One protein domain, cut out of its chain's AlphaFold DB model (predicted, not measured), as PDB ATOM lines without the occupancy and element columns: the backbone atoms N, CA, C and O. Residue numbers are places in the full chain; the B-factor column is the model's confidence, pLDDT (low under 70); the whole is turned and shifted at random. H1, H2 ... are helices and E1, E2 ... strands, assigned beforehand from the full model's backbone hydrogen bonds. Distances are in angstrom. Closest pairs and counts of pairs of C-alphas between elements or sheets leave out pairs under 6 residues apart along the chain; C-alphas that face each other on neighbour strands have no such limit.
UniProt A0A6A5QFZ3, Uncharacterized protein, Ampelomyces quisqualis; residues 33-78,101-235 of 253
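This is residues 33 to 78 and 101 to 235 of the 253 residues of an uncharacterized protein of Ampelomyces quisqualis (UniProt A0A6A5QFZ3). Two small lobes, each built on a three-stranded sheet, sit side by side, and one long helix, H5, starts at the second sheet, passes the first and ends in an arm whose residues 230 to 235 stick out. The first lobe holds the sheet E2 E3 E4 with H1, H2 and H3, the second the sheet E5 E7 E6 with the long unnamed stretches 160 to 172 and 184 to 211, and H3 and H4 make a corner on the way from one sheet to the other. The 181 printed residues run E1 E2 E3 H1 H2 E4 H3 H4 E5 E6 E7 H5, five named helices and seven named strands, and both sheets are antiparallel. The class is mixed, helices and strands, with 76 residues, under half, in named elements. The whole is compact, with a radius of gyration of the C-alphas of 17.9 A and spans of 55 by 44 by 33 A.

E1, residues 40 to 42, pairs with no named strand, but its residues 40 to 41 pair antiparallel with residues 33 to 34. It runs on into E2, residues 45 to 47, across a break of 2 residues, at 58 degrees. E2 and E3, residues 53 to 56, form an antiparallel hairpin, with N 46 and O 54 at 2.9 A. E3 is the inner strand; on it E4, residues 133 to 135, pairs antiparallel, with N 134 and O 55 at 2.8 A. H1, residues 68 to 78, only grazes this sheet; its closest C-alpha pair with E2 is Leu 47 and His 68, 5.6 A. H2, residues 108 to 111, also only grazes it; the closest C-alphas of H2 and E4 are those of Glu 108 and Ala 135, 5.5 A. H3, residues 138 to 145, only grazes the same sheet and touches H4, residues 149 to 155, about perpendicular at 81 degrees; their closest C-alphas are those of Arg 138 and Ile 152, 6.8 A. E5, residues 156 to 159, follows H4 directly and is antiparallel to E7, residues 181 to 183, with N 183 and O 158 at 2.9 A. E6, residues 173 to 175, and E7 form a hairpin, with N 174 and O 182 at 2.9 A. H5, residues 212 to 234, only grazes both sheets; its closest C-alpha pair with E5 is Leu 156 and Leu 212, 4.9 A, and with E4 it is Ala 135 and Ala 218, 5.7 A. H5 touches H2 with residues 214 to 221 alone, closest at the C-alphas of Thr 109 and Ala 218, 5.1 A. In H1, H3, H4 and H5 every O i to N i+4 pair is within hydrogen-bond range; H2 is too short for such a pair.

E1, residues 40 to 42, begins at C-alpha 40, (-45.398, 6.111, -17.691). E2 covers 45 to 47, E3 53 to 56 and measures 10.2 A, and H1 68 to 78 and measures 15.4 A. H2 covers 108 to 111, E4 133 to 135, H3 138 to 145 and measures 10.3 A, and H4 149 to 155 and measures 9.8 A. E5 covers 156 to 159 and starts at (-31.768, -1.868, -42.561); E6 covers 173 to 175 and E7 181 to 183. H5, 212 to 234, measures 32.9 A and ends at (-61.987, -17.091, -53.276).

The two farthest C-alphas are those of Gly 200 and Gly 235, 58.9 A apart. Residues 79 to 100 are not printed, and C-alphas 78 and 101 are 17.0 A apart across this cut, which lies in the link H1 to H2. Long links are E3 to H1, H2 to E4, E5 to E6 and E7 to H5. Residues 35 to 40 stand free. The mean pLDDT of the printed part is 79.3; 41 residues are under 70, among them 113 to 132, 161 to 168 and 197 to 202.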
ATOM      1  N   PHE A  33     -42.152   5.683 -22.240       87.44
ATOM      2  CA  PHE A  33     -42.451   7.078 -22.524       87.44
ATOM      3  C   PHE A  33     -43.503   7.596 -21.543       87.44
ATOM      4  O   PHE A  33     -44.185   6.814 -20.884       87.44
ATOM      5  N   PHE A  34     -43.615   8.913 -21.420       87.75
ATOM      6  CA  PHE A  34     -44.739   9.530 -20.724       87.75
ATOM      7  C   PHE A  34     -45.863   9.754 -21.733       87.75
ATOM      8  O   PHE A  34     -45.607  10.244 -22.833       87.75
ATOM      9  N   ASP A  35     -47.076   9.335 -21.391       85.19
ATOM     10  CA  ASP A  35     -48.263   9.613 -22.194       85.19
ATOM     11  C   ASP A  35     -48.798  11.035 -21.943       85.19
ATOM     12  O   ASP A  35     -48.252  11.799 -21.144       85.19
ATOM     13  N   GLU A  36     -49.882  11.399 -22.632       86.12
ATOM     14  CA  GLU A  36     -50.520  12.719 -22.511       86.12
ATOM     15  C   GLU A  36     -51.034  13.016 -21.092       86.12
ATOM     16  O   GLU A  36     -51.161  14.179 -20.711       86.12
ATOM     17  N   SER A  37     -51.298  11.979 -20.291       89.75
ATOM     18  CA  SER A  37     -51.707  12.113 -18.889       89.75
ATOM     19  C   SER A  37     -50.521  12.273 -17.928       89.75
ATOM     20  O   SER A  37     -50.716  12.475 -16.730       89.75
ATOM     21  N   GLY A  38     -49.287  12.188 -18.437       87.69
ATOM     22  CA  GLY A  38     -48.062  12.165 -17.642       87.69
ATOM     23  C   GLY A  38     -47.786  10.809 -16.989       87.69
ATOM     24  O   GLY A  38     -46.859  10.694 -16.184       87.69
ATOM     25  N   ALA A  39     -48.558   9.771 -17.321       87.25
ATOM     26  CA  ALA A  39     -48.323   8.422 -16.838       87.25
ATOM     27  C   ALA A  39     -47.240   7.734 -17.677       87.25
ATOM     28  O   ALA A  39     -47.090   7.956 -18.879       87.25
ATOM     29  N   LYS A  40     -46.449   6.880 -17.026       87.06
ATOM     30  CA  LYS A  40     -45.398   6.111 -17.691       87.06
ATOM     31  C   LYS A  40     -46.025   4.938 -18.446       87.06
ATOM     32  O   LYS A  40     -46.587   4.037 -17.829       87.06
ATOM     33  N   ALA A  41     -45.860   4.921 -19.761       85.50
ATOM     34  CA  ALA A  41     -46.365   3.891 -20.653       85.50
ATOM     35  C   ALA A  41     -45.212   3.130 -21.338       85.50
ATOM     36  O   ALA A  41     -44.178   3.717 -21.680       85.50
ATOM     37  N   PRO A  42     -45.344   1.808 -21.533       89.00
ATOM     38  CA  PRO A  42     -44.320   1.023 -22.202       89.00
ATOM     39  C   PRO A  42     -44.319   1.208 -23.730       89.00
ATOM     40  O   PRO A  42     -45.360   1.318 -24.382       89.00
ATOM     41  N   GLY A  43     -43.104   1.218 -24.282       89.50
ATOM     42  CA  GLY A  43     -42.728   1.261 -25.695       89.50
ATOM     43  C   GLY A  43     -43.366   0.156 -26.523       89.50
ATOM     44  O   GLY A  43     -43.707  -0.899 -26.006       89.50
ATOM     45  N   ARG A  44     -43.507   0.376 -27.835       91.69
ATOM     46  CA  ARG A  44     -44.055  -0.649 -28.744       91.69
ATOM     47  C   ARG A  44     -43.046  -1.737 -29.091       91.69
ATOM     48  O   ARG A  44     -43.448  -2.855 -29.394       91.69
ATOM     49  N   PHE A  45     -41.761  -1.409 -29.122       94.50
ATOM     50  CA  PHE A  45     -40.734  -2.322 -29.604       94.50
ATOM     51  C   PHE A  45     -40.172  -3.169 -28.473       94.50
ATOM     52  O   PHE A  45     -39.821  -2.649 -27.418       94.50
ATOM     53  N   HIS A  46     -40.025  -4.465 -28.719       93.75
ATOM     54  CA  HIS A  46     -39.402  -5.396 -27.785       93.75
ATOM     55  C   HIS A  46     -38.384  -6.267 -28.503       93.75
ATOM     56  O   HIS A  46     -38.568  -6.650 -29.656       93.75
ATOM     57  N   LEU A  47     -37.317  -6.608 -27.789       93.75
ATOM     58  CA  LEU A  47     -36.317  -7.569 -28.226       93.75
ATOM     59  C   LEU A  47     -36.641  -8.908 -27.576       93.75
ATOM     60  O   LEU A  47     -36.624  -9.012 -26.355       93.75
ATOM     61  N   ILE A  48     -36.960  -9.923 -28.367       91.38
ATOM     62  CA  ILE A  48     -37.272 -11.263 -27.863       91.38
ATOM     63  C   ILE A  48     -35.972 -12.011 -27.560       91.38
ATOM     64  O   ILE A  48     -34.941 -11.751 -28.177       91.38
ATOM     65  N   SER A  49     -36.006 -12.970 -26.637       88.50
ATOM     66  CA  SER A  49     -34.861 -13.812 -26.265       88.50
ATOM     67  C   SER A  49     -34.245 -14.586 -27.436       88.50
ATOM     68  O   SER A  49     -33.064 -14.908 -27.394       88.50
ATOM     69  N   CYS A  50     -35.003 -14.829 -28.511       88.00
ATOM     70  CA  CYS A  50     -34.485 -15.376 -29.768       88.00
ATOM     71  C   CYS A  50     -33.688 -14.358 -30.613       88.00
ATOM     72  O   CYS A  50     -33.252 -14.686 -31.713       88.00
ATOM     73  N   GLY A  51     -33.545 -13.118 -30.142       90.62
ATOM     74  CA  GLY A  51     -32.787 -12.045 -30.779       90.62
ATOM     75  C   GLY A  51     -33.533 -11.246 -31.846       90.62
ATOM     76  O   GLY A  51     -32.941 -10.359 -32.461       90.62
ATOM     77  N   HIS A  52     -34.815 -11.534 -32.078       93.06
ATOM     78  CA  HIS A  52     -35.650 -10.786 -33.016       93.06
ATOM     79  C   HIS A  52     -36.359  -9.620 -32.335       93.06
ATOM     80  O   HIS A  52     -36.856  -9.743 -31.214       93.06
ATOM     81  N   LEU A  53     -36.444  -8.504 -33.051       94.00
ATOM     82  CA  LEU A  53     -37.272  -7.373 -32.667       94.00
ATOM     83  C   LEU A  53     -38.718  -7.605 -33.112       94.00
ATOM     84  O   LEU A  53     -38.968  -8.097 -34.215       94.00
ATOM     85  N   VAL A  54     -39.658  -7.214 -32.263       91.81
ATOM     86  CA  VAL A  54     -41.096  -7.243 -32.541       91.81
ATOM     87  C   VAL A  54     -41.734  -5.923 -32.127       91.81
ATOM     88  O   VAL A  54     -41.198  -5.215 -31.273       91.81
ATOM     89  N   ALA A  55     -42.891  -5.611 -32.704       91.50
ATOM     90  CA  ALA A  55     -43.724  -4.491 -32.285       91.50
ATOM     91  C   ALA A  55     -45.039  -5.001 -31.681       91.50
ATOM     92  O   ALA A  55     -45.750  -5.788 -32.303       91.50
ATOM     93  N   VAL A  56     -45.390  -4.547 -30.479       87.56
ATOM     94  CA  VAL A  56     -46.693  -4.815 -29.862       87.56
ATOM     95  C   VAL A  56     -47.683  -3.756 -30.334       87.56
ATOM     96  O   VAL A  56     -47.489  -2.550 -30.144       87.56
ATOM     97  N   VAL A  57     -48.740  -4.214 -31.000       81.06
ATOM     98  CA  VAL A  57     -49.762  -3.330 -31.585       81.06
ATOM     99  C   VAL A  57     -50.881  -2.994 -30.605       81.06
ATOM    100  O   VAL A  57     -51.522  -1.957 -30.759       81.06
ATOM    101  N   GLU A  58     -51.070  -3.832 -29.590       80.56
ATOM    102  CA  GLU A  58     -52.111  -3.711 -28.571       80.56
ATOM    103  C   GLU A  58     -51.836  -2.586 -27.555       80.56
ATOM    104  O   GLU A  58     -50.786  -1.928 -27.566       80.56
ATOM    105  N   SER A  59     -52.819  -2.342 -26.683       79.94
ATOM    106  CA  SER A  59     -52.729  -1.369 -25.590       79.94
ATOM    107  C   SER A  59     -51.770  -1.824 -24.486       79.94
ATOM    108  O   SER A  59     -50.981  -1.018 -23.995       79.94
ATOM    109  N   ASP A  60     -51.776  -3.113 -24.132       82.81
ATOM    110  CA  ASP A  60     -50.827  -3.675 -23.168       82.81
ATOM    111  C   ASP A  60     -49.471  -3.968 -23.825       82.81
ATOM    112  O   ASP A  60     -49.214  -5.055 -24.343       82.81
ATOM    113  N   ARG A  61     -48.562  -2.995 -23.754       87.06
ATOM    114  CA  ARG A  61     -47.209  -3.091 -24.325       87.06
ATOM    115  C   ARG A  61     -46.141  -3.450 -23.296       87.06
ATOM    116  O   ARG A  61     -44.968  -3.157 -23.483       87.06
ATOM    117  N   ARG A  62     -46.508  -4.039 -22.156       88.38
ATOM    118  CA  ARG A  62     -45.509  -4.456 -21.154       88.38
ATOM    119  C   ARG A  62     -44.533  -5.486 -21.748       88.38
ATOM    120  O   ARG A  62     -44.814  -6.124 -22.757       88.38
ATOM    121  N   CYS A  63     -43.381  -5.712 -21.129       88.81
ATOM    122  CA  CYS A  63     -42.531  -6.828 -21.560       88.81
ATOM    123  C   CYS A  63     -43.241  -8.169 -21.311       88.81
ATOM    124  O   CYS A  63     -43.870  -8.339 -20.272       88.81
ATOM    125  N   GLY A  64     -43.145  -9.119 -22.245       84.88
ATOM    126  CA  GLY A  64     -43.470 -10.524 -21.962       84.88
ATOM    127  C   GLY A  64     -42.296 -11.242 -21.299       84.88
ATOM    128  O   GLY A  64     -41.169 -10.742 -21.309       84.88
ATOM    129  N   ARG A  65     -42.517 -12.446 -20.768       82.94
ATOM    130  CA  ARG A  65     -41.472 -13.233 -20.080       82.94
ATOM    131  C   ARG A  65     -40.308 -13.627 -20.986       82.94
ATOM    132  O   ARG A  65     -39.182 -13.760 -20.520       82.94
ATOM    133  N   ASN A  66     -40.570 -13.813 -22.278       85.06
ATOM    134  CA  ASN A  66     -39.541 -14.076 -23.284       85.06
ATOM    135  C   ASN A  66     -38.941 -12.799 -23.889       85.06
ATOM    136  O   ASN A  66     -38.159 -12.890 -24.834       85.06
ATOM    137  N   CYS A  67     -39.289 -11.616 -23.384       90.44
ATOM    138  CA  CYS A  67     -38.561 -10.404 -23.717       90.44
ATOM    139  C   CYS A  67     -37.145 -10.489 -23.131       90.44
ATOM    140  O   CYS A  67     -36.973 -10.826 -21.961       90.44
ATOM    141  N   HIS A  68     -36.129 -10.154 -23.922       90.12
ATOM    142  CA  HIS A  68     -34.728 -10.163 -23.515       90.12
ATOM    143  C   HIS A  68     -34.486  -9.279 -22.285       90.12
ATOM    144  O   HIS A  68     -33.786  -9.691 -21.368       90.12
ATOM    145  N   HIS A  69     -35.132  -8.108 -22.209       87.19
ATOM    146  CA  HIS A  69     -35.051  -7.231 -21.038       87.19
ATOM    147  C   HIS A  69     -35.571  -7.914 -19.761       87.19
ATOM    148  O   HIS A  69     -34.881  -7.932 -18.743       87.19
ATOM    149  N   ALA A  70     -36.758  -8.526 -19.830       85.75
ATOM    150  CA  ALA A  70     -37.354  -9.235 -18.699       85.75
ATOM    151  C   ALA A  70     -36.521 -10.462 -18.292       85.75
ATOM    152  O   ALA A  70     -36.311 -10.701 -17.106       85.75
ATOM    153  N   PHE A  71     -36.001 -11.199 -19.276       81.62
ATOM    154  CA  PHE A  71     -35.124 -12.347 -19.054       81.62
ATOM    155  C   PHE A  71     -33.829 -11.950 -18.330       81.62
ATOM    156  O   PHE A  71     -33.466 -12.564 -17.329       81.62
ATOM    157  N   THR A  72     -33.160 -10.888 -18.786       81.94
ATOM    158  CA  THR A  72     -31.926 -10.386 -18.163       81.94
ATOM    159  C   THR A  72     -32.172  -9.886 -16.739       81.94
ATOM    160  O   THR A  72     -31.383 -10.192 -15.847       81.94
ATOM    161  N   LEU A  73     -33.282  -9.181 -16.491       80.44
ATOM    162  CA  LEU A  73     -33.655  -8.744 -15.142       80.44
ATOM    163  C   LEU A  73     -33.929  -9.920 -14.198       80.44
ATOM    164  O   LEU A  73     -33.423  -9.925 -13.078       80.44
ATOM    165  N   ALA A  74     -34.683 -10.927 -14.644       77.25
ATOM    166  CA  ALA A  74     -34.972 -12.110 -13.836       77.25
ATOM    167  C   ALA A  74     -33.687 -12.876 -13.461       77.25
ATOM    168  O   ALA A  74     -33.525 -13.317 -12.320       77.25
ATOM    169  N   ASN A  75     -32.735 -12.983 -14.391       73.31
ATOM    170  CA  ASN A  75     -31.441 -13.616 -14.129       73.31
ATOM    171  C   ASN A  75     -30.566 -12.790 -13.176       73.31
ATOM    172  O   ASN A  75     -29.906 -13.344 -12.302       73.31
ATOM    173  N   ALA A  76     -30.579 -11.460 -13.296       75.88
ATOM    174  CA  ALA A  76     -29.856 -10.592 -12.369       75.88
ATOM    175  C   ALA A  76     -30.422 -10.688 -10.941       75.88
ATOM    176  O   ALA A  76     -29.664 -10.711  -9.974       75.88
ATOM    177  N   GLN A  77     -31.748 -10.786 -10.803       73.81
ATOM    178  CA  GLN A  77     -32.414 -10.948  -9.508       73.81
ATOM    179  C   GLN A  77     -32.109 -12.301  -8.856       73.81
ATOM    180  O   GLN A  77     -31.852 -12.343  -7.657       73.81
ATOM    181  N   THR A  78     -32.095 -13.387  -9.634       69.19
ATOM    182  CA  THR A  78     -31.745 -14.725  -9.124       69.19
ATOM    183  C   THR A  78     -30.279 -14.806  -8.698       69.19
ATOM    184  O   THR A  78     -29.988 -15.274  -7.599       69.19
ATOM    185  N   ALA A 101     -47.632 -15.978 -15.928       45.88
ATOM    186  CA  ALA A 101     -47.052 -17.305 -16.168       45.88
ATOM    187  C   ALA A 101     -47.081 -17.746 -17.651       45.88
ATOM    188  O   ALA A 101     -46.162 -18.444 -18.087       45.88
ATOM    189  N   PHE A 102     -48.056 -17.261 -18.429       57.88
ATOM    190  CA  PHE A 102     -48.246 -17.548 -19.856       57.88
ATOM    191  C   PHE A 102     -48.044 -16.332 -20.783       57.88
ATOM    192  O   PHE A 102     -48.344 -16.412 -21.971       57.88
ATOM    193  N   ASP A 103     -47.520 -15.216 -20.269       69.31
ATOM    194  CA  ASP A 103     -47.400 -13.950 -20.997       69.31
ATOM    195  C   ASP A 103     -46.137 -13.914 -21.881       69.31
ATOM    196  O   ASP A 103     -45.074 -13.409 -21.499       69.31
ATOM    197  N   LEU A 104     -46.238 -14.531 -23.059       73.31
ATOM    198  CA  LEU A 104     -45.176 -14.602 -24.062       73.31
ATOM    199  C   LEU A 104     -45.510 -13.716 -25.265       73.31
ATOM    200  O   LEU A 104     -46.613 -13.762 -25.803       73.31
ATOM    201  N   LEU A 105     -44.514 -12.972 -25.745       77.75
ATOM    202  CA  LEU A 105     -44.592 -12.252 -27.011       77.75
ATOM    203  C   LEU A 105     -44.243 -13.208 -28.155       77.75
ATOM    204  O   LEU A 105     -43.133 -13.744 -28.221       77.75
ATOM    205  N   TYR A 106     -45.182 -13.441 -29.064       77.94
ATOM    206  CA  TYR A 106     -44.956 -14.345 -30.187       77.94
ATOM    207  C   TYR A 106     -43.956 -13.757 -31.196       77.94
ATOM    208  O   TYR A 106     -44.061 -12.601 -31.596       77.94
ATOM    209  N   CYS A 107     -42.980 -14.559 -31.628       82.06
ATOM    210  CA  CYS A 107     -42.021 -14.161 -32.658       82.06
ATOM    211  C   CYS A 107     -42.392 -14.811 -33.994       82.06
ATOM    212  O   CYS A 107     -42.073 -15.985 -34.221       82.06
ATOM    213  N   GLU A 108     -43.028 -14.041 -34.877       81.31
ATOM    214  CA  GLU A 108     -43.439 -14.523 -36.201       81.31
ATOM    215  C   GLU A 108     -42.221 -14.865 -37.071       81.31
ATOM    216  O   GLU A 108     -42.243 -15.866 -37.775       81.31
ATOM    217  N   THR A 109     -41.109 -14.127 -36.966       83.62
ATOM    218  CA  THR A 109     -39.887 -14.410 -37.743       83.62
ATOM    219  C   THR A 109     -39.361 -15.831 -37.505       83.62
ATOM    220  O   THR A 109     -39.001 -16.524 -38.461       83.62
ATOM    221  N   CYS A 110     -39.353 -16.297 -36.250       80.19
ATOM    222  CA  CYS A 110     -38.938 -17.661 -35.912       80.19
ATOM    223  C   CYS A 110     -39.992 -18.701 -36.291       80.19
ATOM    224  O   CYS A 110     -39.658 -19.717 -36.896       80.19
ATOM    225  N   ASN A 111     -41.242 -18.461 -35.897       75.06
ATOM    226  CA  ASN A 111     -42.264 -19.504 -35.820       75.06
ATOM    227  C   ASN A 111     -43.246 -19.496 -37.003       75.06
ATOM    228  O   ASN A 111     -44.102 -20.374 -37.090       75.06
ATOM    229  N   GLY A 112     -43.130 -18.527 -37.915       74.50
ATOM    230  CA  GLY A 112     -44.143 -18.269 -38.932       74.50
ATOM    231  C   GLY A 112     -45.384 -17.603 -38.341       74.50
ATOM    232  O   GLY A 112     -45.368 -17.117 -37.218       74.50
ATOM    233  N   ILE A 113     -46.468 -17.585 -39.112       67.25
ATOM    234  CA  ILE A 113     -47.811 -17.297 -38.609       67.25
ATOM    235  C   ILE A 113     -48.544 -18.642 -38.588       67.25
ATOM    236  O   ILE A 113     -48.670 -19.256 -39.652       67.25
ATOM    237  N   PRO A 114     -49.024 -19.144 -37.437       60.16
ATOM    238  CA  PRO A 114     -49.766 -20.392 -37.422       60.16
ATOM    239  C   PRO A 114     -51.130 -20.131 -38.066       60.16
ATOM    240  O   PRO A 114     -51.934 -19.386 -37.510       60.16
ATOM    241  N   VAL A 115     -51.390 -20.735 -39.228       54.78
ATOM    242  CA  VAL A 115     -52.631 -20.531 -40.002       54.78
ATOM    243  C   VAL A 115     -53.865 -20.821 -39.138       54.78
ATOM    244  O   VAL A 115     -54.759 -19.982 -39.047       54.78
ATOM    245  N   ASP A 116     -53.846 -21.927 -38.390       53.56
ATOM    246  CA  ASP A 116     -54.956 -22.346 -37.519       53.56
ATOM    247  C   ASP A 116     -55.120 -21.460 -36.274       53.56
ATOM    248  O   ASP A 116     -56.201 -21.373 -35.694       53.56
ATOM    249  N   ARG A 117     -54.047 -20.779 -35.844       52.50
ATOM    250  CA  ARG A 117     -54.051 -19.929 -34.642       52.50
ATOM    251  C   ARG A 117     -54.068 -18.443 -34.949       52.50
ATOM    252  O   ARG A 117     -54.119 -17.664 -34.009       52.50
ATOM    253  N   TYR A 118     -54.081 -18.015 -36.208       51.62
ATOM    254  CA  TYR A 118     -54.150 -16.588 -36.524       51.62
ATOM    255  C   TYR A 118     -55.437 -15.946 -35.985       51.62
ATOM    256  O   TYR A 118     -55.404 -14.831 -35.471       51.62
ATOM    257  N   LYS A 119     -56.557 -16.688 -36.013       48.47
ATOM    258  CA  LYS A 119     -57.811 -16.291 -35.351       48.47
ATOM    259  C   LYS A 119     -57.667 -16.201 -33.821       48.47
ATOM    260  O   LYS A 119     -58.298 -15.353 -33.215       48.47
ATOM    261  N   ILE A 120     -56.817 -17.031 -33.210       47.47
ATOM    262  CA  ILE A 120     -56.539 -17.041 -31.759       47.47
ATOM    263  C   ILE A 120     -55.557 -15.918 -31.369       47.47
ATOM    264  O   ILE A 120     -55.681 -15.334 -30.300       47.47
ATOM    265  N   MET A 121     -54.610 -15.574 -32.248       47.88
ATOM    266  CA  MET A 121     -53.700 -14.425 -32.112       47.88
ATOM    267  C   MET A 121     -54.400 -13.073 -32.315       47.88
ATOM    268  O   MET A 121     -53.778 -12.026 -32.139       47.88
ATOM    269  N   LYS A 122     -55.677 -13.092 -32.704       52.91
ATOM    270  CA  LYS A 122     -56.601 -11.965 -32.632       52.91
ATOM    271  C   LYS A 122     -57.634 -12.274 -31.550       52.91
ATOM    272  O   LYS A 122     -58.767 -12.612 -31.895       52.91
ATOM    273  N   PRO A 123     -57.251 -12.232 -30.263       46.88
ATOM    274  CA  PRO A 123     -58.221 -12.413 -29.199       46.88
ATOM    275  C   PRO A 123     -59.386 -11.444 -29.435       46.88
ATOM    276  O   PRO A 123     -59.176 -10.245 -29.618       46.88
ATOM    277  N   SER A 124     -60.617 -11.960 -29.482       47.38
ATOM    278  CA  SER A 124     -61.805 -11.115 -29.342       47.38
ATOM    279  C   SER A 124     -61.629 -10.289 -28.071       47.38
ATOM    280  O   SER A 124     -61.190 -10.855 -27.067       47.38
ATOM    281  N   GLU A 125     -61.903  -8.979 -28.134       48.62
ATOM    282  CA  GLU A 125     -61.737  -8.030 -27.023       48.62
ATOM    283  C   GLU A 125     -62.196  -8.676 -25.701       48.62
ATOM    284  O   GLU A 125     -63.390  -8.847 -25.471       48.62
ATOM    285  N   GLY A 126     -61.245  -9.143 -24.876       49.62
ATOM    286  CA  GLY A 126     -61.542  -9.855 -23.625       49.62
ATOM    287  C   GLY A 126     -60.782 -11.162 -23.347       49.62
ATOM    288  O   GLY A 126     -60.681 -11.526 -22.178       49.62
ATOM    289  N   SER A 127     -60.199 -11.867 -24.331       51.62
ATOM    290  CA  SER A 127     -59.383 -13.067 -24.031       51.62
ATOM    291  C   SER A 127     -57.904 -12.707 -23.814       51.62
ATOM    292  O   SER A 127     -57.119 -12.610 -24.751       51.62
ATOM    293  N   SER A 128     -57.537 -12.505 -22.549       51.41
ATOM    294  CA  SER A 128     -56.316 -11.854 -22.043       51.41
ATOM    295  C   SER A 128     -54.992 -12.636 -22.125       51.41
ATOM    296  O   SER A 128     -54.015 -12.226 -21.505       51.41
ATOM    297  N   GLN A 129     -54.922 -13.771 -22.827       56.19
ATOM    298  CA  GLN A 129     -53.767 -14.674 -22.683       56.19
ATOM    299  C   GLN A 129     -52.640 -14.472 -23.701       56.19
ATOM    300  O   GLN A 129     -51.513 -14.872 -23.420       56.19
ATOM    301  N   LEU A 130     -52.900 -13.871 -24.866       56.44
ATOM    302  CA  LEU A 130     -51.887 -13.695 -25.911       56.44
ATOM    303  C   LEU A 130     -51.886 -12.259 -26.408       56.44
ATOM    304  O   LEU A 130     -52.869 -11.814 -26.991       56.44
ATOM    305  N   ARG A 131     -50.761 -11.570 -26.211       65.25
ATOM    306  CA  ARG A 131     -50.556 -10.228 -26.747       65.25
ATOM    307  C   ARG A 131     -49.976 -10.309 -28.142       65.25
ATOM    308  O   ARG A 131     -48.951 -10.966 -28.366       65.25
ATOM    309  N   ARG A 132     -50.619  -9.645 -29.098       68.31
ATOM    310  CA  ARG A 132     -50.165  -9.633 -30.484       68.31
ATOM    311  C   ARG A 132     -48.892  -8.803 -30.629       68.31
ATOM    312  O   ARG A 132     -48.909  -7.570 -30.632       68.31
ATOM    313  N   ALA A 133     -47.793  -9.514 -30.836       72.12
ATOM    314  CA  ALA A 133     -46.541  -8.969 -31.322       72.12
ATOM    315  C   ALA A 133     -46.419  -9.279 -32.819       72.12
ATOM    316  O   ALA A 133     -46.507 -10.438 -33.222       72.12
ATOM    317  N   VAL A 134     -46.251  -8.243 -33.639       78.12
ATOM    318  CA  VAL A 134     -45.989  -8.392 -35.074       78.12
ATOM    319  C   VAL A 134     -44.488  -8.369 -35.319       78.12
ATOM    320  O   VAL A 134     -43.753  -7.613 -34.669       78.12
ATOM    321  N   ALA A 135     -44.013  -9.192 -36.251       82.69
ATOM    322  CA  ALA A 135     -42.636  -9.070 -36.703       82.69
ATOM    323  C   ALA A 135     -42.415  -7.728 -37.418       82.69
ATOM    324  O   ALA A 135     -43.324  -7.167 -38.034       82.69
ATOM    325  N   LEU A 136     -41.192  -7.202 -37.328       88.88
ATOM    326  CA  LEU A 136     -40.831  -5.962 -38.007       88.88
ATOM    327  C   LEU A 136     -40.769  -6.181 -39.521       88.88
ATOM    328  O   LEU A 136     -39.841  -6.804 -40.027       88.88
ATOM    329  N   THR A 137     -41.754  -5.645 -40.232       91.00
ATOM    330  CA  THR A 137     -41.768  -5.492 -41.693       91.00
ATOM    331  C   THR A 137     -41.524  -4.025 -42.058       91.00
ATOM    332  O   THR A 137     -41.680  -3.153 -41.196       91.00
ATOM    333  N   ARG A 138     -41.190  -3.707 -43.318       93.06
ATOM    334  CA  ARG A 138     -41.095  -2.300 -43.752       93.06
ATOM    335  C   ARG A 138     -42.373  -1.494 -43.476       93.06
ATOM    336  O   ARG A 138     -42.242  -0.426 -42.887       93.06
ATOM    337  N   PRO A 139     -43.599  -1.986 -43.761       90.81
ATOM    338  CA  PRO A 139     -44.818  -1.261 -43.396       90.81
ATOM    339  C   PRO A 139     -44.956  -0.998 -41.891       90.81
ATOM    340  O   PRO A 139     -45.369   0.090 -41.495       90.81
ATOM    341  N   VAL A 140     -44.577  -1.961 -41.038       90.38
ATOM    342  CA  VAL A 140     -44.593  -1.771 -39.576       90.38
ATOM    343  C   VAL A 140     -43.584  -0.702 -39.160       90.38
ATOM    344  O   VAL A 140     -43.916   0.146 -38.339       90.38
ATOM    345  N   LEU A 141     -42.378  -0.709 -39.734       90.81
ATOM    346  CA  LEU A 141     -41.358   0.312 -39.480       90.81
ATOM    347  C   LEU A 141     -41.820   1.696 -39.947       90.81
ATOM    348  O   LEU A 141     -41.731   2.648 -39.176       90.81
ATOM    349  N   SER A 142     -42.368   1.792 -41.160       91.62
ATOM    350  CA  SER A 142     -42.912   3.035 -41.716       91.62
ATOM    351  C   SER A 142     -43.999   3.610 -40.814       91.62
ATOM    352  O   SER A 142     -43.879   4.740 -40.351       91.62
ATOM    353  N   GLY A 143     -45.014   2.808 -40.479       89.19
ATOM    354  CA  GLY A 143     -46.143   3.264 -39.672       89.19
ATOM    355  C   GLY A 143     -45.788   3.536 -38.209       89.19
ATOM    356  O   GLY A 143     -46.386   4.407 -37.587       89.19
ATOM    357  N   ALA A 144     -44.825   2.811 -37.634       87.75
ATOM    358  CA  ALA A 144     -44.440   3.005 -36.237       87.75
ATOM    359  C   ALA A 144     -43.445   4.155 -36.035       87.75
ATOM    360  O   ALA A 144     -43.472   4.780 -34.976       87.75
ATOM    361  N   LEU A 145     -42.574   4.418 -37.012       88.50
ATOM    362  CA  LEU A 145     -41.514   5.429 -36.921       88.50
ATOM    363  C   LEU A 145     -41.777   6.667 -37.787       88.50
ATOM    364  O   LEU A 145     -40.983   7.602 -37.752       88.50
ATOM    365  N   MET A 146     -42.869   6.681 -38.557       89.38
ATOM    366  CA  MET A 146     -43.202   7.738 -39.522       89.38
ATOM    367  C   MET A 146     -42.076   7.984 -40.539       89.38
ATOM    368  O   MET A 146     -41.793   9.120 -40.916       89.38
ATOM    369  N   LEU A 147     -41.415   6.904 -40.967       88.12
ATOM    370  CA  LEU A 147     -40.307   6.939 -41.923       88.12
ATOM    371  C   LEU A 147     -40.793   6.652 -43.346       88.12
ATOM    372  O   LEU A 147     -41.653   5.793 -43.563       88.12
ATOM    373  N   GLN A 148     -40.189   7.333 -44.319       91.50
ATOM    374  CA  GLN A 148     -40.341   7.027 -45.743       91.50
ATOM    375  C   GLN A 148     -39.498   5.809 -46.142       91.50
ATOM    376  O   GLN A 148     -38.485   5.519 -45.506       91.50
ATOM    377  N   ASP A 149     -39.858   5.145 -47.244       90.06
ATOM    378  CA  ASP A 149     -39.203   3.912 -47.717       90.06
ATOM    379  C   ASP A 149     -37.674   4.023 -47.793       90.06
ATOM    380  O   ASP A 149     -36.963   3.180 -47.253       90.06
ATOM    381  N   HIS A 150     -37.152   5.114 -48.359       88.56
ATOM    382  CA  HIS A 150     -35.707   5.326 -48.470       88.56
ATOM    383  C   HIS A 150     -35.004   5.460 -47.102       88.56
ATOM    384  O   HIS A 150     -33.851   5.062 -46.953       88.56
ATOM    385  N   GLN A 151     -35.692   5.999 -46.089       89.81
ATOM    386  CA  GLN A 151     -35.172   6.118 -44.721       89.81
ATOM    387  C   GLN A 151     -35.215   4.771 -43.996       89.81
ATOM    388  O   GLN A 151     -34.342   4.466 -43.180       89.81
ATOM    389  N   ILE A 152     -36.220   3.947 -44.308       90.19
ATOM    390  CA  ILE A 152     -36.301   2.575 -43.813       90.19
ATOM    391  C   ILE A 152     -35.162   1.763 -44.412       90.19
ATOM    392  O   ILE A 152     -34.436   1.123 -43.665       90.19
ATOM    393  N   ASP A 153     -34.928   1.830 -45.718       88.69
ATOM    394  CA  ASP A 153     -33.830   1.085 -46.334       88.69
ATOM    395  C   ASP A 153     -32.457   1.513 -45.784       88.69
ATOM    396  O   ASP A 153     -31.615   0.655 -45.532       88.69
ATOM    397  N   ALA A 154     -32.260   2.800 -45.473       86.44
ATOM    398  CA  ALA A 154     -31.053   3.284 -44.789       86.44
ATOM    399  C   ALA A 154     -30.897   2.747 -43.349       86.44
ATOM    400  O   ALA A 154     -29.787   2.660 -42.827       86.44
ATOM    401  N   THR A 155     -32.004   2.370 -42.709       87.50
ATOM    402  CA  THR A 155     -32.048   1.783 -41.362       87.50
ATOM    403  C   THR A 155     -31.694   0.287 -41.362       87.50
ATOM    404  O   THR A 155     -31.205  -0.246 -40.359       87.50
ATOM    405  N   LEU A 156     -31.942  -0.419 -42.470       91.31
ATOM    406  CA  LEU A 156     -31.768  -1.868 -42.561       91.31
ATOM    407  C   LEU A 156     -30.296  -2.241 -42.779       91.31
ATOM    408  O   LEU A 156     -29.707  -1.992 -43.827       91.31
ATOM    409  N   CYS A 157     -29.701  -2.915 -41.797       89.69
ATOM    410  CA  CYS A 157     -28.328  -3.401 -41.891       89.69
ATOM    411  C   CYS A 157     -28.278  -4.721 -42.673       89.69
ATOM    412  O   CYS A 157     -28.962  -5.692 -42.326       89.69
ATOM    413  N   SER A 158     -27.464  -4.752 -43.731       86.88
ATOM    414  CA  SER A 158     -27.374  -5.889 -44.652       86.88
ATOM    415  C   SER A 158     -26.557  -7.041 -44.060       86.88
ATOM    416  O   SER A 158     -25.565  -6.788 -43.371       86.88
ATOM    417  N   PRO A 159     -26.927  -8.307 -44.324       81.56
ATOM    418  CA  PRO A 159     -26.115  -9.447 -43.922       81.56
ATOM    419  C   PRO A 159     -24.780  -9.445 -44.671       81.56
ATOM    420  O   PRO A 159     -24.703  -9.122 -45.858       81.56
ATOM    421  N   VAL A 160     -23.716  -9.834 -43.974       79.69
ATOM    422  CA  VAL A 160     -22.383  -9.948 -44.568       79.69
ATOM    423  C   VAL A 160     -22.191 -11.360 -45.102       79.69
ATOM    424  O   VAL A 160     -22.069 -12.320 -44.339       79.69
ATOM    425  N   PHE A 161     -22.033 -11.476 -46.419       68.31
ATOM    426  CA  PHE A 161     -21.467 -12.669 -47.038       68.31
ATOM    427  C   PHE A 161     -19.941 -12.535 -47.030       68.31
ATOM    428  O   PHE A 161     -19.405 -11.542 -47.511       68.31
ATOM    429  N   ARG A 162     -19.250 -13.515 -46.432       58.47
ATOM    430  CA  ARG A 162     -17.825 -13.540 -46.021       58.47
ATOM    431  C   ARG A 162     -16.750 -13.235 -47.090       58.47
ATOM    432  O   ARG A 162     -15.588 -13.525 -46.844       58.47
ATOM    433  N   ALA A 163     -17.079 -12.688 -48.254       53.03
ATOM    434  CA  ALA A 163     -16.141 -12.605 -49.364       53.03
ATOM    435  C   ALA A 163     -14.926 -11.701 -49.086       53.03
ATOM    436  O   ALA A 163     -13.836 -12.117 -49.436       53.03
ATOM    437  N   ASN A 164     -15.061 -10.542 -48.420       53.91
ATOM    438  CA  ASN A 164     -13.945  -9.590 -48.253       53.91
ATOM    439  C   ASN A 164     -13.998  -8.835 -46.903       53.91
ATOM    440  O   ASN A 164     -14.433  -7.688 -46.851       53.91
ATOM    441  N   GLN A 165     -13.573  -9.464 -45.800       58.41
ATOM    442  CA  GLN A 165     -13.530  -8.821 -44.468       58.41
ATOM    443  C   GLN A 165     -12.324  -7.884 -44.254       58.41
ATOM    444  O   GLN A 165     -12.261  -7.201 -43.236       58.41
ATOM    445  N   GLU A 166     -11.378  -7.822 -45.193       58.59
ATOM    446  CA  GLU A 166     -10.072  -7.168 -44.994       58.59
ATOM    447  C   GLU A 166     -10.116  -5.632 -44.907       58.59
ATOM    448  O   GLU A 166      -9.138  -5.022 -44.486       58.59
ATOM    449  N   PHE A 167     -11.240  -4.990 -45.248       57.06
ATOM    450  CA  PHE A 167     -11.336  -3.522 -45.329       57.06
ATOM    451  C   PHE A 167     -12.283  -2.880 -44.315       57.06
ATOM    452  O   PHE A 167     -12.585  -1.691 -44.421       57.06
ATOM    453  N   CYS A 168     -12.776  -3.636 -43.338       61.69
ATOM    454  CA  CYS A 168     -13.854  -3.148 -42.495       61.69
ATOM    455  C   CYS A 168     -13.466  -2.987 -41.028       61.69
ATOM    456  O   CYS A 168     -12.882  -3.881 -40.423       61.69
ATOM    457  N   SER A 169     -13.840  -1.845 -40.443       70.06
ATOM    458  CA  SER A 169     -13.600  -1.561 -39.030       70.06
ATOM    459  C   SER A 169     -14.566  -2.334 -38.130       70.06
ATOM    460  O   SER A 169     -15.725  -2.565 -38.485       70.06
ATOM    461  N   GLU A 170     -14.117  -2.670 -36.920       72.19
ATOM    462  CA  GLU A 170     -14.911  -3.373 -35.897       72.19
ATOM    463  C   GLU A 170     -16.219  -2.645 -35.529       72.19
ATOM    464  O   GLU A 170     -17.159  -3.258 -35.037       72.19
ATOM    465  N   HIS A 171     -16.317  -1.348 -35.826       78.62
ATOM    466  CA  HIS A 171     -17.497  -0.515 -35.573       78.62
ATOM    467  C   HIS A 171     -18.558  -0.575 -36.685       78.62
ATOM    468  O   HIS A 171     -19.634   0.010 -36.552       78.62
ATOM    469  N   THR A 172     -18.283  -1.275 -37.786       82.50
ATOM    470  CA  THR A 172     -19.251  -1.481 -38.879       82.50
ATOM    471  C   THR A 172     -19.897  -2.863 -38.843       82.50
ATOM    472  O   THR A 172     -21.003  -3.024 -39.352       82.50
ATOM    473  N   PHE A 173     -19.264  -3.846 -38.200       87.81
ATOM    474  CA  PHE A 173     -19.735  -5.228 -38.153       87.81
ATOM    475  C   PHE A 173     -20.348  -5.536 -36.803       87.81
ATOM    476  O   PHE A 173     -19.713  -5.380 -35.766       87.81
ATOM    477  N   HIS A 174     -21.570  -6.054 -36.827       89.00
ATOM    478  CA  HIS A 174     -22.302  -6.368 -35.611       89.00
ATOM    479  C   HIS A 174     -22.841  -7.786 -35.706       89.00
ATOM    480  O   HIS A 174     -23.606  -8.120 -36.612       89.00
ATOM    481  N   LYS A 175     -22.436  -8.646 -34.771       91.75
ATOM    482  CA  LYS A 175     -23.078  -9.947 -34.595       91.75
ATOM    483  C   LYS A 175     -24.297  -9.746 -33.710       91.75
ATOM    484  O   LYS A 175     -24.154  -9.330 -32.566       91.75
ATOM    485  N   LEU A 176     -25.483 -10.035 -34.226       93.19
ATOM    486  CA  LEU A 176     -26.740  -9.829 -33.510       93.19
ATOM    487  C   LEU A 176     -27.171 -11.087 -32.752       93.19
ATOM    488  O   LEU A 176     -26.810 -12.205 -33.122       93.19
ATOM    489  N   LEU A 177     -28.011 -10.921 -31.727       93.06
ATOM    490  CA  LEU A 177     -28.595 -12.025 -30.953       93.06
ATOM    491  C   LEU A 177     -29.423 -12.988 -31.818       93.06
ATOM    492  O   LEU A 177     -29.529 -14.162 -31.485       93.06
ATOM    493  N   CYS A 178     -29.980 -12.517 -32.942       92.62
ATOM    494  CA  CYS A 178     -30.670 -13.376 -33.912       92.62
ATOM    495  C   CYS A 178     -29.719 -14.302 -34.697       92.62
ATOM    496  O   CYS A 178     -30.176 -15.097 -35.511       92.62
ATOM    497  N   GLY A 179     -28.405 -14.195 -34.477       92.25
ATOM    498  CA  GLY A 179     -27.371 -15.010 -35.111       92.25
ATOM    499  C   GLY A 179     -26.770 -14.399 -36.378       92.25
ATOM    500  O   GLY A 179     -25.684 -14.816 -36.781       92.25
ATOM    501  N   HIS A 180     -27.417 -13.394 -36.974       91.81
ATOM    502  CA  HIS A 180     -26.922 -12.739 -38.186       91.81
ATOM    503  C   HIS A 180     -25.720 -11.829 -37.896       91.81
ATOM    504  O   HIS A 180     -25.695 -11.097 -36.905       91.81
ATOM    505  N   LEU A 181     -24.735 -11.865 -38.796       91.62
ATOM    506  CA  LEU A 181     -23.650 -10.891 -38.870       91.62
ATOM    507  C   LEU A 181     -24.046  -9.820 -39.883       91.62
ATOM    508  O   LEU A 181     -24.233 -10.134 -41.059       91.62
ATOM    509  N   VAL A 182     -24.175  -8.579 -39.427       91.12
ATOM    510  CA  VAL A 182     -24.653  -7.475 -40.261       91.12
ATOM    511  C   VAL A 182     -23.608  -6.377 -40.402       91.12
ATOM    512  O   VAL A 182     -22.802  -6.154 -39.497       91.12
ATOM    513  N   LEU A 183     -23.661  -5.692 -41.540       89.38
ATOM    514  CA  LEU A 183     -22.920  -4.473 -41.822       89.38
ATOM    515  C   LEU A 183     -23.830  -3.271 -41.572       89.38
ATOM    516  O   LEU A 183     -24.888  -3.147 -42.195       89.38
ATOM    517  N   SER A 184     -23.407  -2.383 -40.679       85.25
ATOM    518  CA  SER A 184     -24.003  -1.061 -40.536       85.25
ATOM    519  C   SER A 184     -23.370  -0.101 -41.539       85.25
ATOM    520  O   SER A 184     -22.148  -0.079 -41.689       85.25
ATOM    521  N   MET A 185     -24.204   0.685 -42.222       80.06
ATOM    522  CA  MET A 185     -23.751   1.677 -43.208       80.06
ATOM    523  C   MET A 185     -22.896   2.780 -42.574       80.06
ATOM    524  O   MET A 185     -22.000   3.314 -43.222       80.06
ATOM    525  N   SER A 186     -23.148   3.092 -41.303       81.69
ATOM    526  CA  SER A 186     -22.387   4.065 -40.524       81.69
ATOM    527  C   SER A 186     -21.616   3.351 -39.419       81.69
ATOM    528  O   SER A 186     -22.109   2.396 -38.817       81.69
ATOM    529  N   GLN A 187     -20.408   3.827 -39.119       83.06
ATOM    530  CA  GLN A 187     -19.656   3.325 -37.970       83.06
ATOM    531  C   GLN A 187     -20.399   3.658 -36.673       83.06
ATOM    532  O   GLN A 187     -20.825   4.797 -36.476       83.06
ATOM    533  N   ARG A 188     -20.547   2.675 -35.784       84.12
ATOM    534  CA  ARG A 188     -21.313   2.832 -34.544       84.12
ATOM    535  C   ARG A 188     -20.887   1.852 -33.455       84.12
ATOM    536  O   ARG A 188     -20.278   0.815 -33.718       84.12
ATOM    537  N   PHE A 189     -21.260   2.166 -32.216       86.56
ATOM    538  CA  PHE A 189     -21.126   1.240 -31.093       86.56
ATOM    539  C   PHE A 189     -22.123   0.079 -31.197       86.56
ATOM    540  O   PHE A 189     -23.100   0.136 -31.948       86.56
ATOM    541  N   CYS A 190     -21.869  -0.982 -30.426       88.50
ATOM    542  CA  CYS A 190     -22.782  -2.116 -30.321       88.50
ATOM    543  C   CYS A 190     -24.156  -1.653 -29.817       88.50
ATOM    544  O   CYS A 190     -24.251  -0.882 -28.863       88.50
ATOM    545  N   ALA A 191     -25.216  -2.161 -30.431       90.94
ATOM    546  CA  ALA A 191     -26.597  -1.913 -30.029       90.94
ATOM    547  C   ALA A 191     -27.086  -2.925 -28.976       90.94
ATOM    548  O   ALA A 191     -26.436  -3.941 -28.713       90.94
ATOM    549  N   SER A 192     -28.271  -2.687 -28.412       90.81
ATOM    550  CA  SER A 192     -28.902  -3.541 -27.391       90.81
ATOM    551  C   SER A 192     -29.121  -4.995 -27.832       90.81
ATOM    552  O   SER A 192     -29.147  -5.895 -26.995       90.81
ATOM    553  N   ASN A 193     -29.245  -5.241 -29.139       93.31
ATOM    554  CA  ASN A 193     -29.443  -6.567 -29.723       93.31
ATOM    555  C   ASN A 193     -28.172  -7.192 -30.315       93.31
ATOM    556  O   ASN A 193     -28.271  -8.187 -31.039       93.31
ATOM    557  N   CYS A 194     -26.992  -6.638 -30.034       92.00
ATOM    558  CA  CYS A 194     -25.729  -7.296 -30.357       92.00
ATOM    559  C   CYS A 194     -25.488  -8.503 -29.433       92.00
ATOM    560  O   CYS A 194     -26.057  -8.611 -28.347       92.00
ATOM    561  N   VAL A 195     -24.644  -9.434 -29.859       89.94
ATOM    562  CA  VAL A 195     -23.974 -10.378 -28.959       89.94
ATOM    563  C   VAL A 195     -22.837  -9.610 -28.299       89.94
ATOM    564  O   VAL A 195     -22.188  -8.807 -28.967       89.94
ATOM    565  N   ASP A 196     -22.595  -9.832 -27.009       76.31
ATOM    566  CA  ASP A 196     -21.462  -9.194 -26.342       76.31
ATOM    567  C   ASP A 196     -20.164  -9.572 -27.063       76.31
ATOM    568  O   ASP A 196     -19.814 -10.749 -27.202       76.31
ATOM    569  N   SER A 197     -19.487  -8.559 -27.599       55.69
ATOM    570  CA  SER A 197     -18.212  -8.735 -28.277       55.69
ATOM    571  C   SER A 197     -17.172  -9.194 -27.258       55.69
ATOM    572  O   SER A 197     -17.025  -8.597 -26.193       55.69
ATOM    573  N   LEU A 198     -16.398 -10.217 -27.621       49.41
ATOM    574  CA  LEU A 198     -15.314 -10.798 -26.812       49.41
ATOM    575  C   LEU A 198     -14.216  -9.786 -26.399       49.41
ATOM    576  O   LEU A 198     -13.364 -10.121 -25.585       49.41
ATOM    577  N   HIS A 199     -14.230  -8.565 -26.943       47.94
ATOM    578  CA  HIS A 199     -13.132  -7.593 -26.883       47.94
ATOM    579  C   HIS A 199     -13.322  -6.446 -25.869       47.94
ATOM    580  O   HIS A 199     -12.594  -5.461 -25.908       47.94
ATOM    581  N   GLY A 200     -14.256  -6.561 -24.920       44.88
ATOM    582  CA  GLY A 200     -14.166  -5.821 -23.650       44.88
ATOM    583  C   GLY A 200     -14.443  -4.308 -23.657       44.88
ATOM    584  O   GLY A 200     -14.379  -3.701 -22.589       44.88
ATOM    585  N   SER A 201     -14.804  -3.670 -24.778       53.06
ATOM    586  CA  SER A 201     -15.284  -2.277 -24.757       53.06
ATOM    587  C   SER A 201     -16.801  -2.233 -24.527       53.06
ATOM    588  O   SER A 201     -17.590  -2.474 -25.439       53.06
ATOM    589  N   SER A 202     -17.215  -1.936 -23.296       61.56
ATOM    590  CA  SER A 202     -18.589  -2.094 -22.787       61.56
ATOM    591  C   SER A 202     -19.583  -0.990 -23.179       61.56
ATOM    592  O   SER A 202     -20.628  -0.859 -22.540       61.56
ATOM    593  N   ILE A 203     -19.268  -0.144 -24.164       71.44
ATOM    594  CA  ILE A 203     -20.168   0.949 -24.547       71.44
ATOM    595  C   ILE A 203     -21.216   0.391 -25.504       71.44
ATOM    596  O   ILE A 203     -20.938   0.118 -26.673       71.44
ATOM    597  N   ARG A 204     -22.424   0.206 -24.971       82.94
ATOM    598  CA  ARG A 204     -23.591  -0.278 -25.701       82.94
ATOM    599  C   ARG A 204     -24.626   0.831 -25.803       82.94
ATOM    600  O   ARG A 204     -24.934   1.479 -24.805       82.94
ATOM    601  N   GLN A 205     -25.153   1.044 -26.998       86.88
ATOM    602  CA  GLN A 205     -26.257   1.971 -27.216       86.88
ATOM    603  C   GLN A 205     -27.586   1.319 -26.805       86.88
ATOM    604  O   GLN A 205     -27.734   0.093 -26.853       86.88
ATOM    605  N   SER A 206     -28.540   2.146 -26.373       86.88
ATOM    606  CA  SER A 206     -29.897   1.735 -25.985       86.88
ATOM    607  C   SER A 206     -30.748   1.281 -27.170       86.88
ATOM    608  O   SER A 206     -31.687   0.505 -26.987       86.88
ATOM    609  N   ASP A 207     -30.428   1.745 -28.379       91.50
ATOM    610  CA  ASP A 207     -31.159   1.416 -29.595       91.50
ATOM    611  C   ASP A 207     -30.874  -0.017 -30.074       91.50
ATOM    612  O   ASP A 207     -30.100  -0.772 -29.473       91.50
ATOM    613  N   ALA A 208     -31.540  -0.429 -31.149       92.69
ATOM    614  CA  ALA A 208     -31.366  -1.735 -31.765       92.69
ATOM    615  C   ALA A 208     -30.986  -1.623 -33.244       92.69
ATOM    616  O   ALA A 208     -31.502  -0.788 -33.984       92.69
ATOM    617  N   ILE A 209     -30.123  -2.532 -33.698       92.94
ATOM    618  CA  ILE A 209     -29.807  -2.688 -35.119       92.94
ATOM    619  C   ILE A 209     -30.914  -3.492 -35.798       92.94
ATOM    620  O   ILE A 209     -31.221  -4.617 -35.390       92.94
ATOM    621  N   VAL A 210     -31.481  -2.952 -36.875       93.88
ATOM    622  CA  VAL A 210     -32.514  -3.641 -37.652       93.88
ATOM    623  C   VAL A 210     -31.859  -4.519 -38.717       93.88
ATOM    624  O   VAL A 210     -31.244  -4.029 -39.660       93.88
ATOM    625  N   CYS A 211     -31.980  -5.838 -38.567       94.69
ATOM    626  CA  CYS A 211     -31.435  -6.804 -39.520       94.69
ATOM    627  C   CYS A 211     -32.310  -6.901 -40.782       94.69
ATOM    628  O   CYS A 211     -33.468  -7.318 -40.689       94.69
ATOM    629  N   LEU A 212     -31.742  -6.600 -41.955       94.50
ATOM    630  CA  LEU A 212     -32.429  -6.696 -43.251       94.50
ATOM    631  C   LEU A 212     -32.984  -8.103 -43.521       94.50
ATOM    632  O   LEU A 212     -34.101  -8.250 -44.019       94.50
ATOM    633  N   GLU A 213     -32.224  -9.144 -43.177       94.31
ATOM    634  CA  GLU A 213     -32.640 -10.537 -43.376       94.31
ATOM    635  C   GLU A 213     -33.854 -10.892 -42.507       94.31
ATOM    636  O   GLU A 213     -34.823 -11.474 -42.998       94.31
ATOM    637  N   CYS A 214     -33.860 -10.468 -41.237       94.19
ATOM    638  CA  CYS A 214     -34.998 -10.683 -40.341       94.19
ATOM    639  C   CYS A 214     -36.262  -9.967 -40.834       94.19
ATOM    640  O   CYS A 214     -37.345 -10.556 -40.779       94.19
ATOM    641  N   VAL A 215     -36.124  -8.730 -41.329       94.50
ATOM    642  CA  VAL A 215     -37.238  -7.947 -41.893       94.50
ATOM    643  C   VAL A 215     -37.776  -8.605 -43.160       94.50
ATOM    644  O   VAL A 215     -38.977  -8.828 -43.284       94.50
ATOM    645  N   THR A 216     -36.890  -9.025 -44.061       93.50
ATOM    646  CA  THR A 216     -37.275  -9.702 -45.308       93.50
ATOM    647  C   THR A 216     -37.962 -11.041 -45.018       93.50
ATOM    648  O   THR A 216     -38.966 -11.393 -45.638       93.50
ATOM    649  N   ARG A 217     -37.479 -11.796 -44.024       91.69
ATOM    650  CA  ARG A 217     -38.124 -13.034 -43.571       91.69
ATOM    651  C   ARG A 217     -39.516 -12.779 -42.992       91.69
ATOM    652  O   ARG A 217     -40.432 -13.540 -43.299       91.69
ATOM    653  N   ALA A 218     -39.686 -11.723 -42.200       89.88
ATOM    654  CA  ALA A 218     -40.992 -11.311 -41.693       89.88
ATOM    655  C   ALA A 218     -41.962 -10.964 -42.837       89.88
ATOM    656  O   ALA A 218     -43.095 -11.444 -42.857       89.88
ATOM    657  N   GLU A 219     -41.499 -10.210 -43.835       91.25
ATOM    658  CA  GLU A 219     -42.286  -9.858 -45.022       91.25
ATOM    659  C   GLU A 219     -42.704 -11.094 -45.826       91.25
ATOM    660  O   GLU A 219     -43.867 -11.213 -46.205       91.25
ATOM    661  N   MET A 220     -41.802 -12.059 -46.032       88.50
ATOM    662  CA  MET A 220     -42.135 -13.318 -46.709       88.50
ATOM    663  C   MET A 220     -43.219 -14.110 -45.970       88.50
ATOM    664  O   MET A 220     -44.108 -14.685 -46.601       88.50
ATOM    665  N   ILE A 221     -43.153 -14.158 -44.638       84.25
ATOM    666  CA  ILE A 221     -44.159 -14.830 -43.806       84.25
ATOM    667  C   ILE A 221     -45.512 -14.130 -43.958       84.25
ATOM    668  O   ILE A 221     -46.523 -14.795 -44.195       84.25
ATOM    669  N   PHE A 222     -45.518 -12.797 -43.912       83.31
ATOM    670  CA  PHE A 222     -46.725 -12.000 -44.100       83.31
ATOM    671  C   PHE A 222     -47.337 -12.184 -45.498       83.31
ATOM    672  O   PHE A 222     -48.535 -12.425 -45.620       83.31
ATOM    673  N   GLN A 223     -46.525 -12.164 -46.559       85.25
ATOM    674  CA  GLN A 223     -46.994 -12.382 -47.932       85.25
ATOM    675  C   GLN A 223     -47.594 -13.777 -48.134       85.25
ATOM    676  O   GLN A 223     -48.628 -13.916 -48.789       85.25
ATOM    677  N   ARG A 224     -46.969 -14.825 -47.575       80.75
ATOM    678  CA  ARG A 224     -47.527 -16.187 -47.610       80.75
ATOM    679  C   ARG A 224     -48.905 -16.223 -46.961       80.75
ATOM    680  O   ARG A 224     -49.817 -16.835 -47.508       80.75
ATOM    681  N   TYR A 225     -49.053 -15.538 -45.833       75.38
ATOM    682  CA  TYR A 225     -50.317 -15.458 -45.122       75.38
ATOM    683  C   TYR A 225     -51.394 -14.693 -45.911       75.38
ATOM    684  O   TYR A 225     -52.498 -15.207 -46.077       75.38
ATOM    685  N   ALA A 226     -51.066 -13.523 -46.466       79.44
ATOM    686  CA  ALA A 226     -51.997 -12.735 -47.278       79.44
ATOM    687  C   ALA A 226     -52.559 -13.551 -48.459       79.44
ATOM    688  O   ALA A 226     -53.771 -13.605 -48.659       79.44
ATOM    689  N   ARG A 227     -51.698 -14.302 -49.160       80.38
ATOM    690  CA  ARG A 227     -52.117 -15.197 -50.253       80.38
ATOM    691  C   ARG A 227     -53.046 -16.319 -49.787       80.38
ATOM    692  O   ARG A 227     -53.982 -16.674 -50.498       80.38
ATOM    693  N   LEU A 228     -52.793 -16.903 -48.614       72.81
ATOM    694  CA  LEU A 228     -53.677 -17.928 -48.046       72.81
ATOM    695  C   LEU A 228     -55.054 -17.346 -47.701       72.81
ATOM    696  O   LEU A 228     -56.066 -17.991 -47.969       72.81
ATOM    697  N   GLN A 229     -55.110 -16.117 -47.177       71.69
ATOM    698  CA  GLN A 229     -56.382 -15.439 -46.921       71.69
ATOM    699  C   GLN A 229     -57.164 -15.158 -48.205       71.69
ATOM    700  O   GLN A 229     -58.375 -15.362 -48.236       71.69
ATOM    701  N   GLU A 230     -56.498 -14.700 -49.263       77.00
ATOM    702  CA  GLU A 230     -57.133 -14.467 -50.565       77.00
ATOM    703  C   GLU A 230     -57.715 -15.760 -51.147       77.00
ATOM    704  O   GLU A 230     -58.864 -15.773 -51.590       77.00
ATOM    705  N   ARG A 231     -56.973 -16.872 -51.064       73.19
ATOM    706  CA  ARG A 231     -57.463 -18.190 -51.495       73.19
ATOM    707  C   ARG A 231     -58.683 -18.641 -50.704       73.19
ATOM    708  O   ARG A 231     -59.675 -19.039 -51.314       73.19
ATOM    709  N   ALA A 232     -58.646 -18.507 -49.378       69.25
ATOM    710  CA  ALA A 232     -59.780 -18.834 -48.517       69.25
ATOM    711  C   ALA A 232     -61.030 -18.012 -48.878       69.25
ATOM    712  O   ALA A 232     -62.120 -18.570 -48.971       69.25
ATOM    713  N   LYS A 233     -60.869 -16.711 -49.165       69.88
ATOM    714  CA  LYS A 233     -61.964 -15.840 -49.634       69.88
ATOM    715  C   LYS A 233     -62.492 -16.245 -51.014       69.88
ATOM    716  O   LYS A 233     -63.685 -16.127 -51.262       69.88
ATOM    717  N   SER A 234     -61.618 -16.709 -51.907       75.88
ATOM    718  CA  SER A 234     -61.987 -17.091 -53.276       75.88
ATOM    719  C   SER A 234     -62.715 -18.439 -53.385       75.88
ATOM    720  O   SER A 234     -63.240 -18.754 -54.448       75.88
ATOM    721  N   GLY A 235     -62.748 -19.248 -52.317       63.47
ATOM    722  CA  GLY A 235     -63.438 -20.544 -52.299       63.47
ATOM    723  C   GLY A 235     -62.831 -21.621 -53.212       63.47
ATOM    724  O   GLY A 235     -63.420 -22.687 -53.363       63.47
TER     725      GLY A 235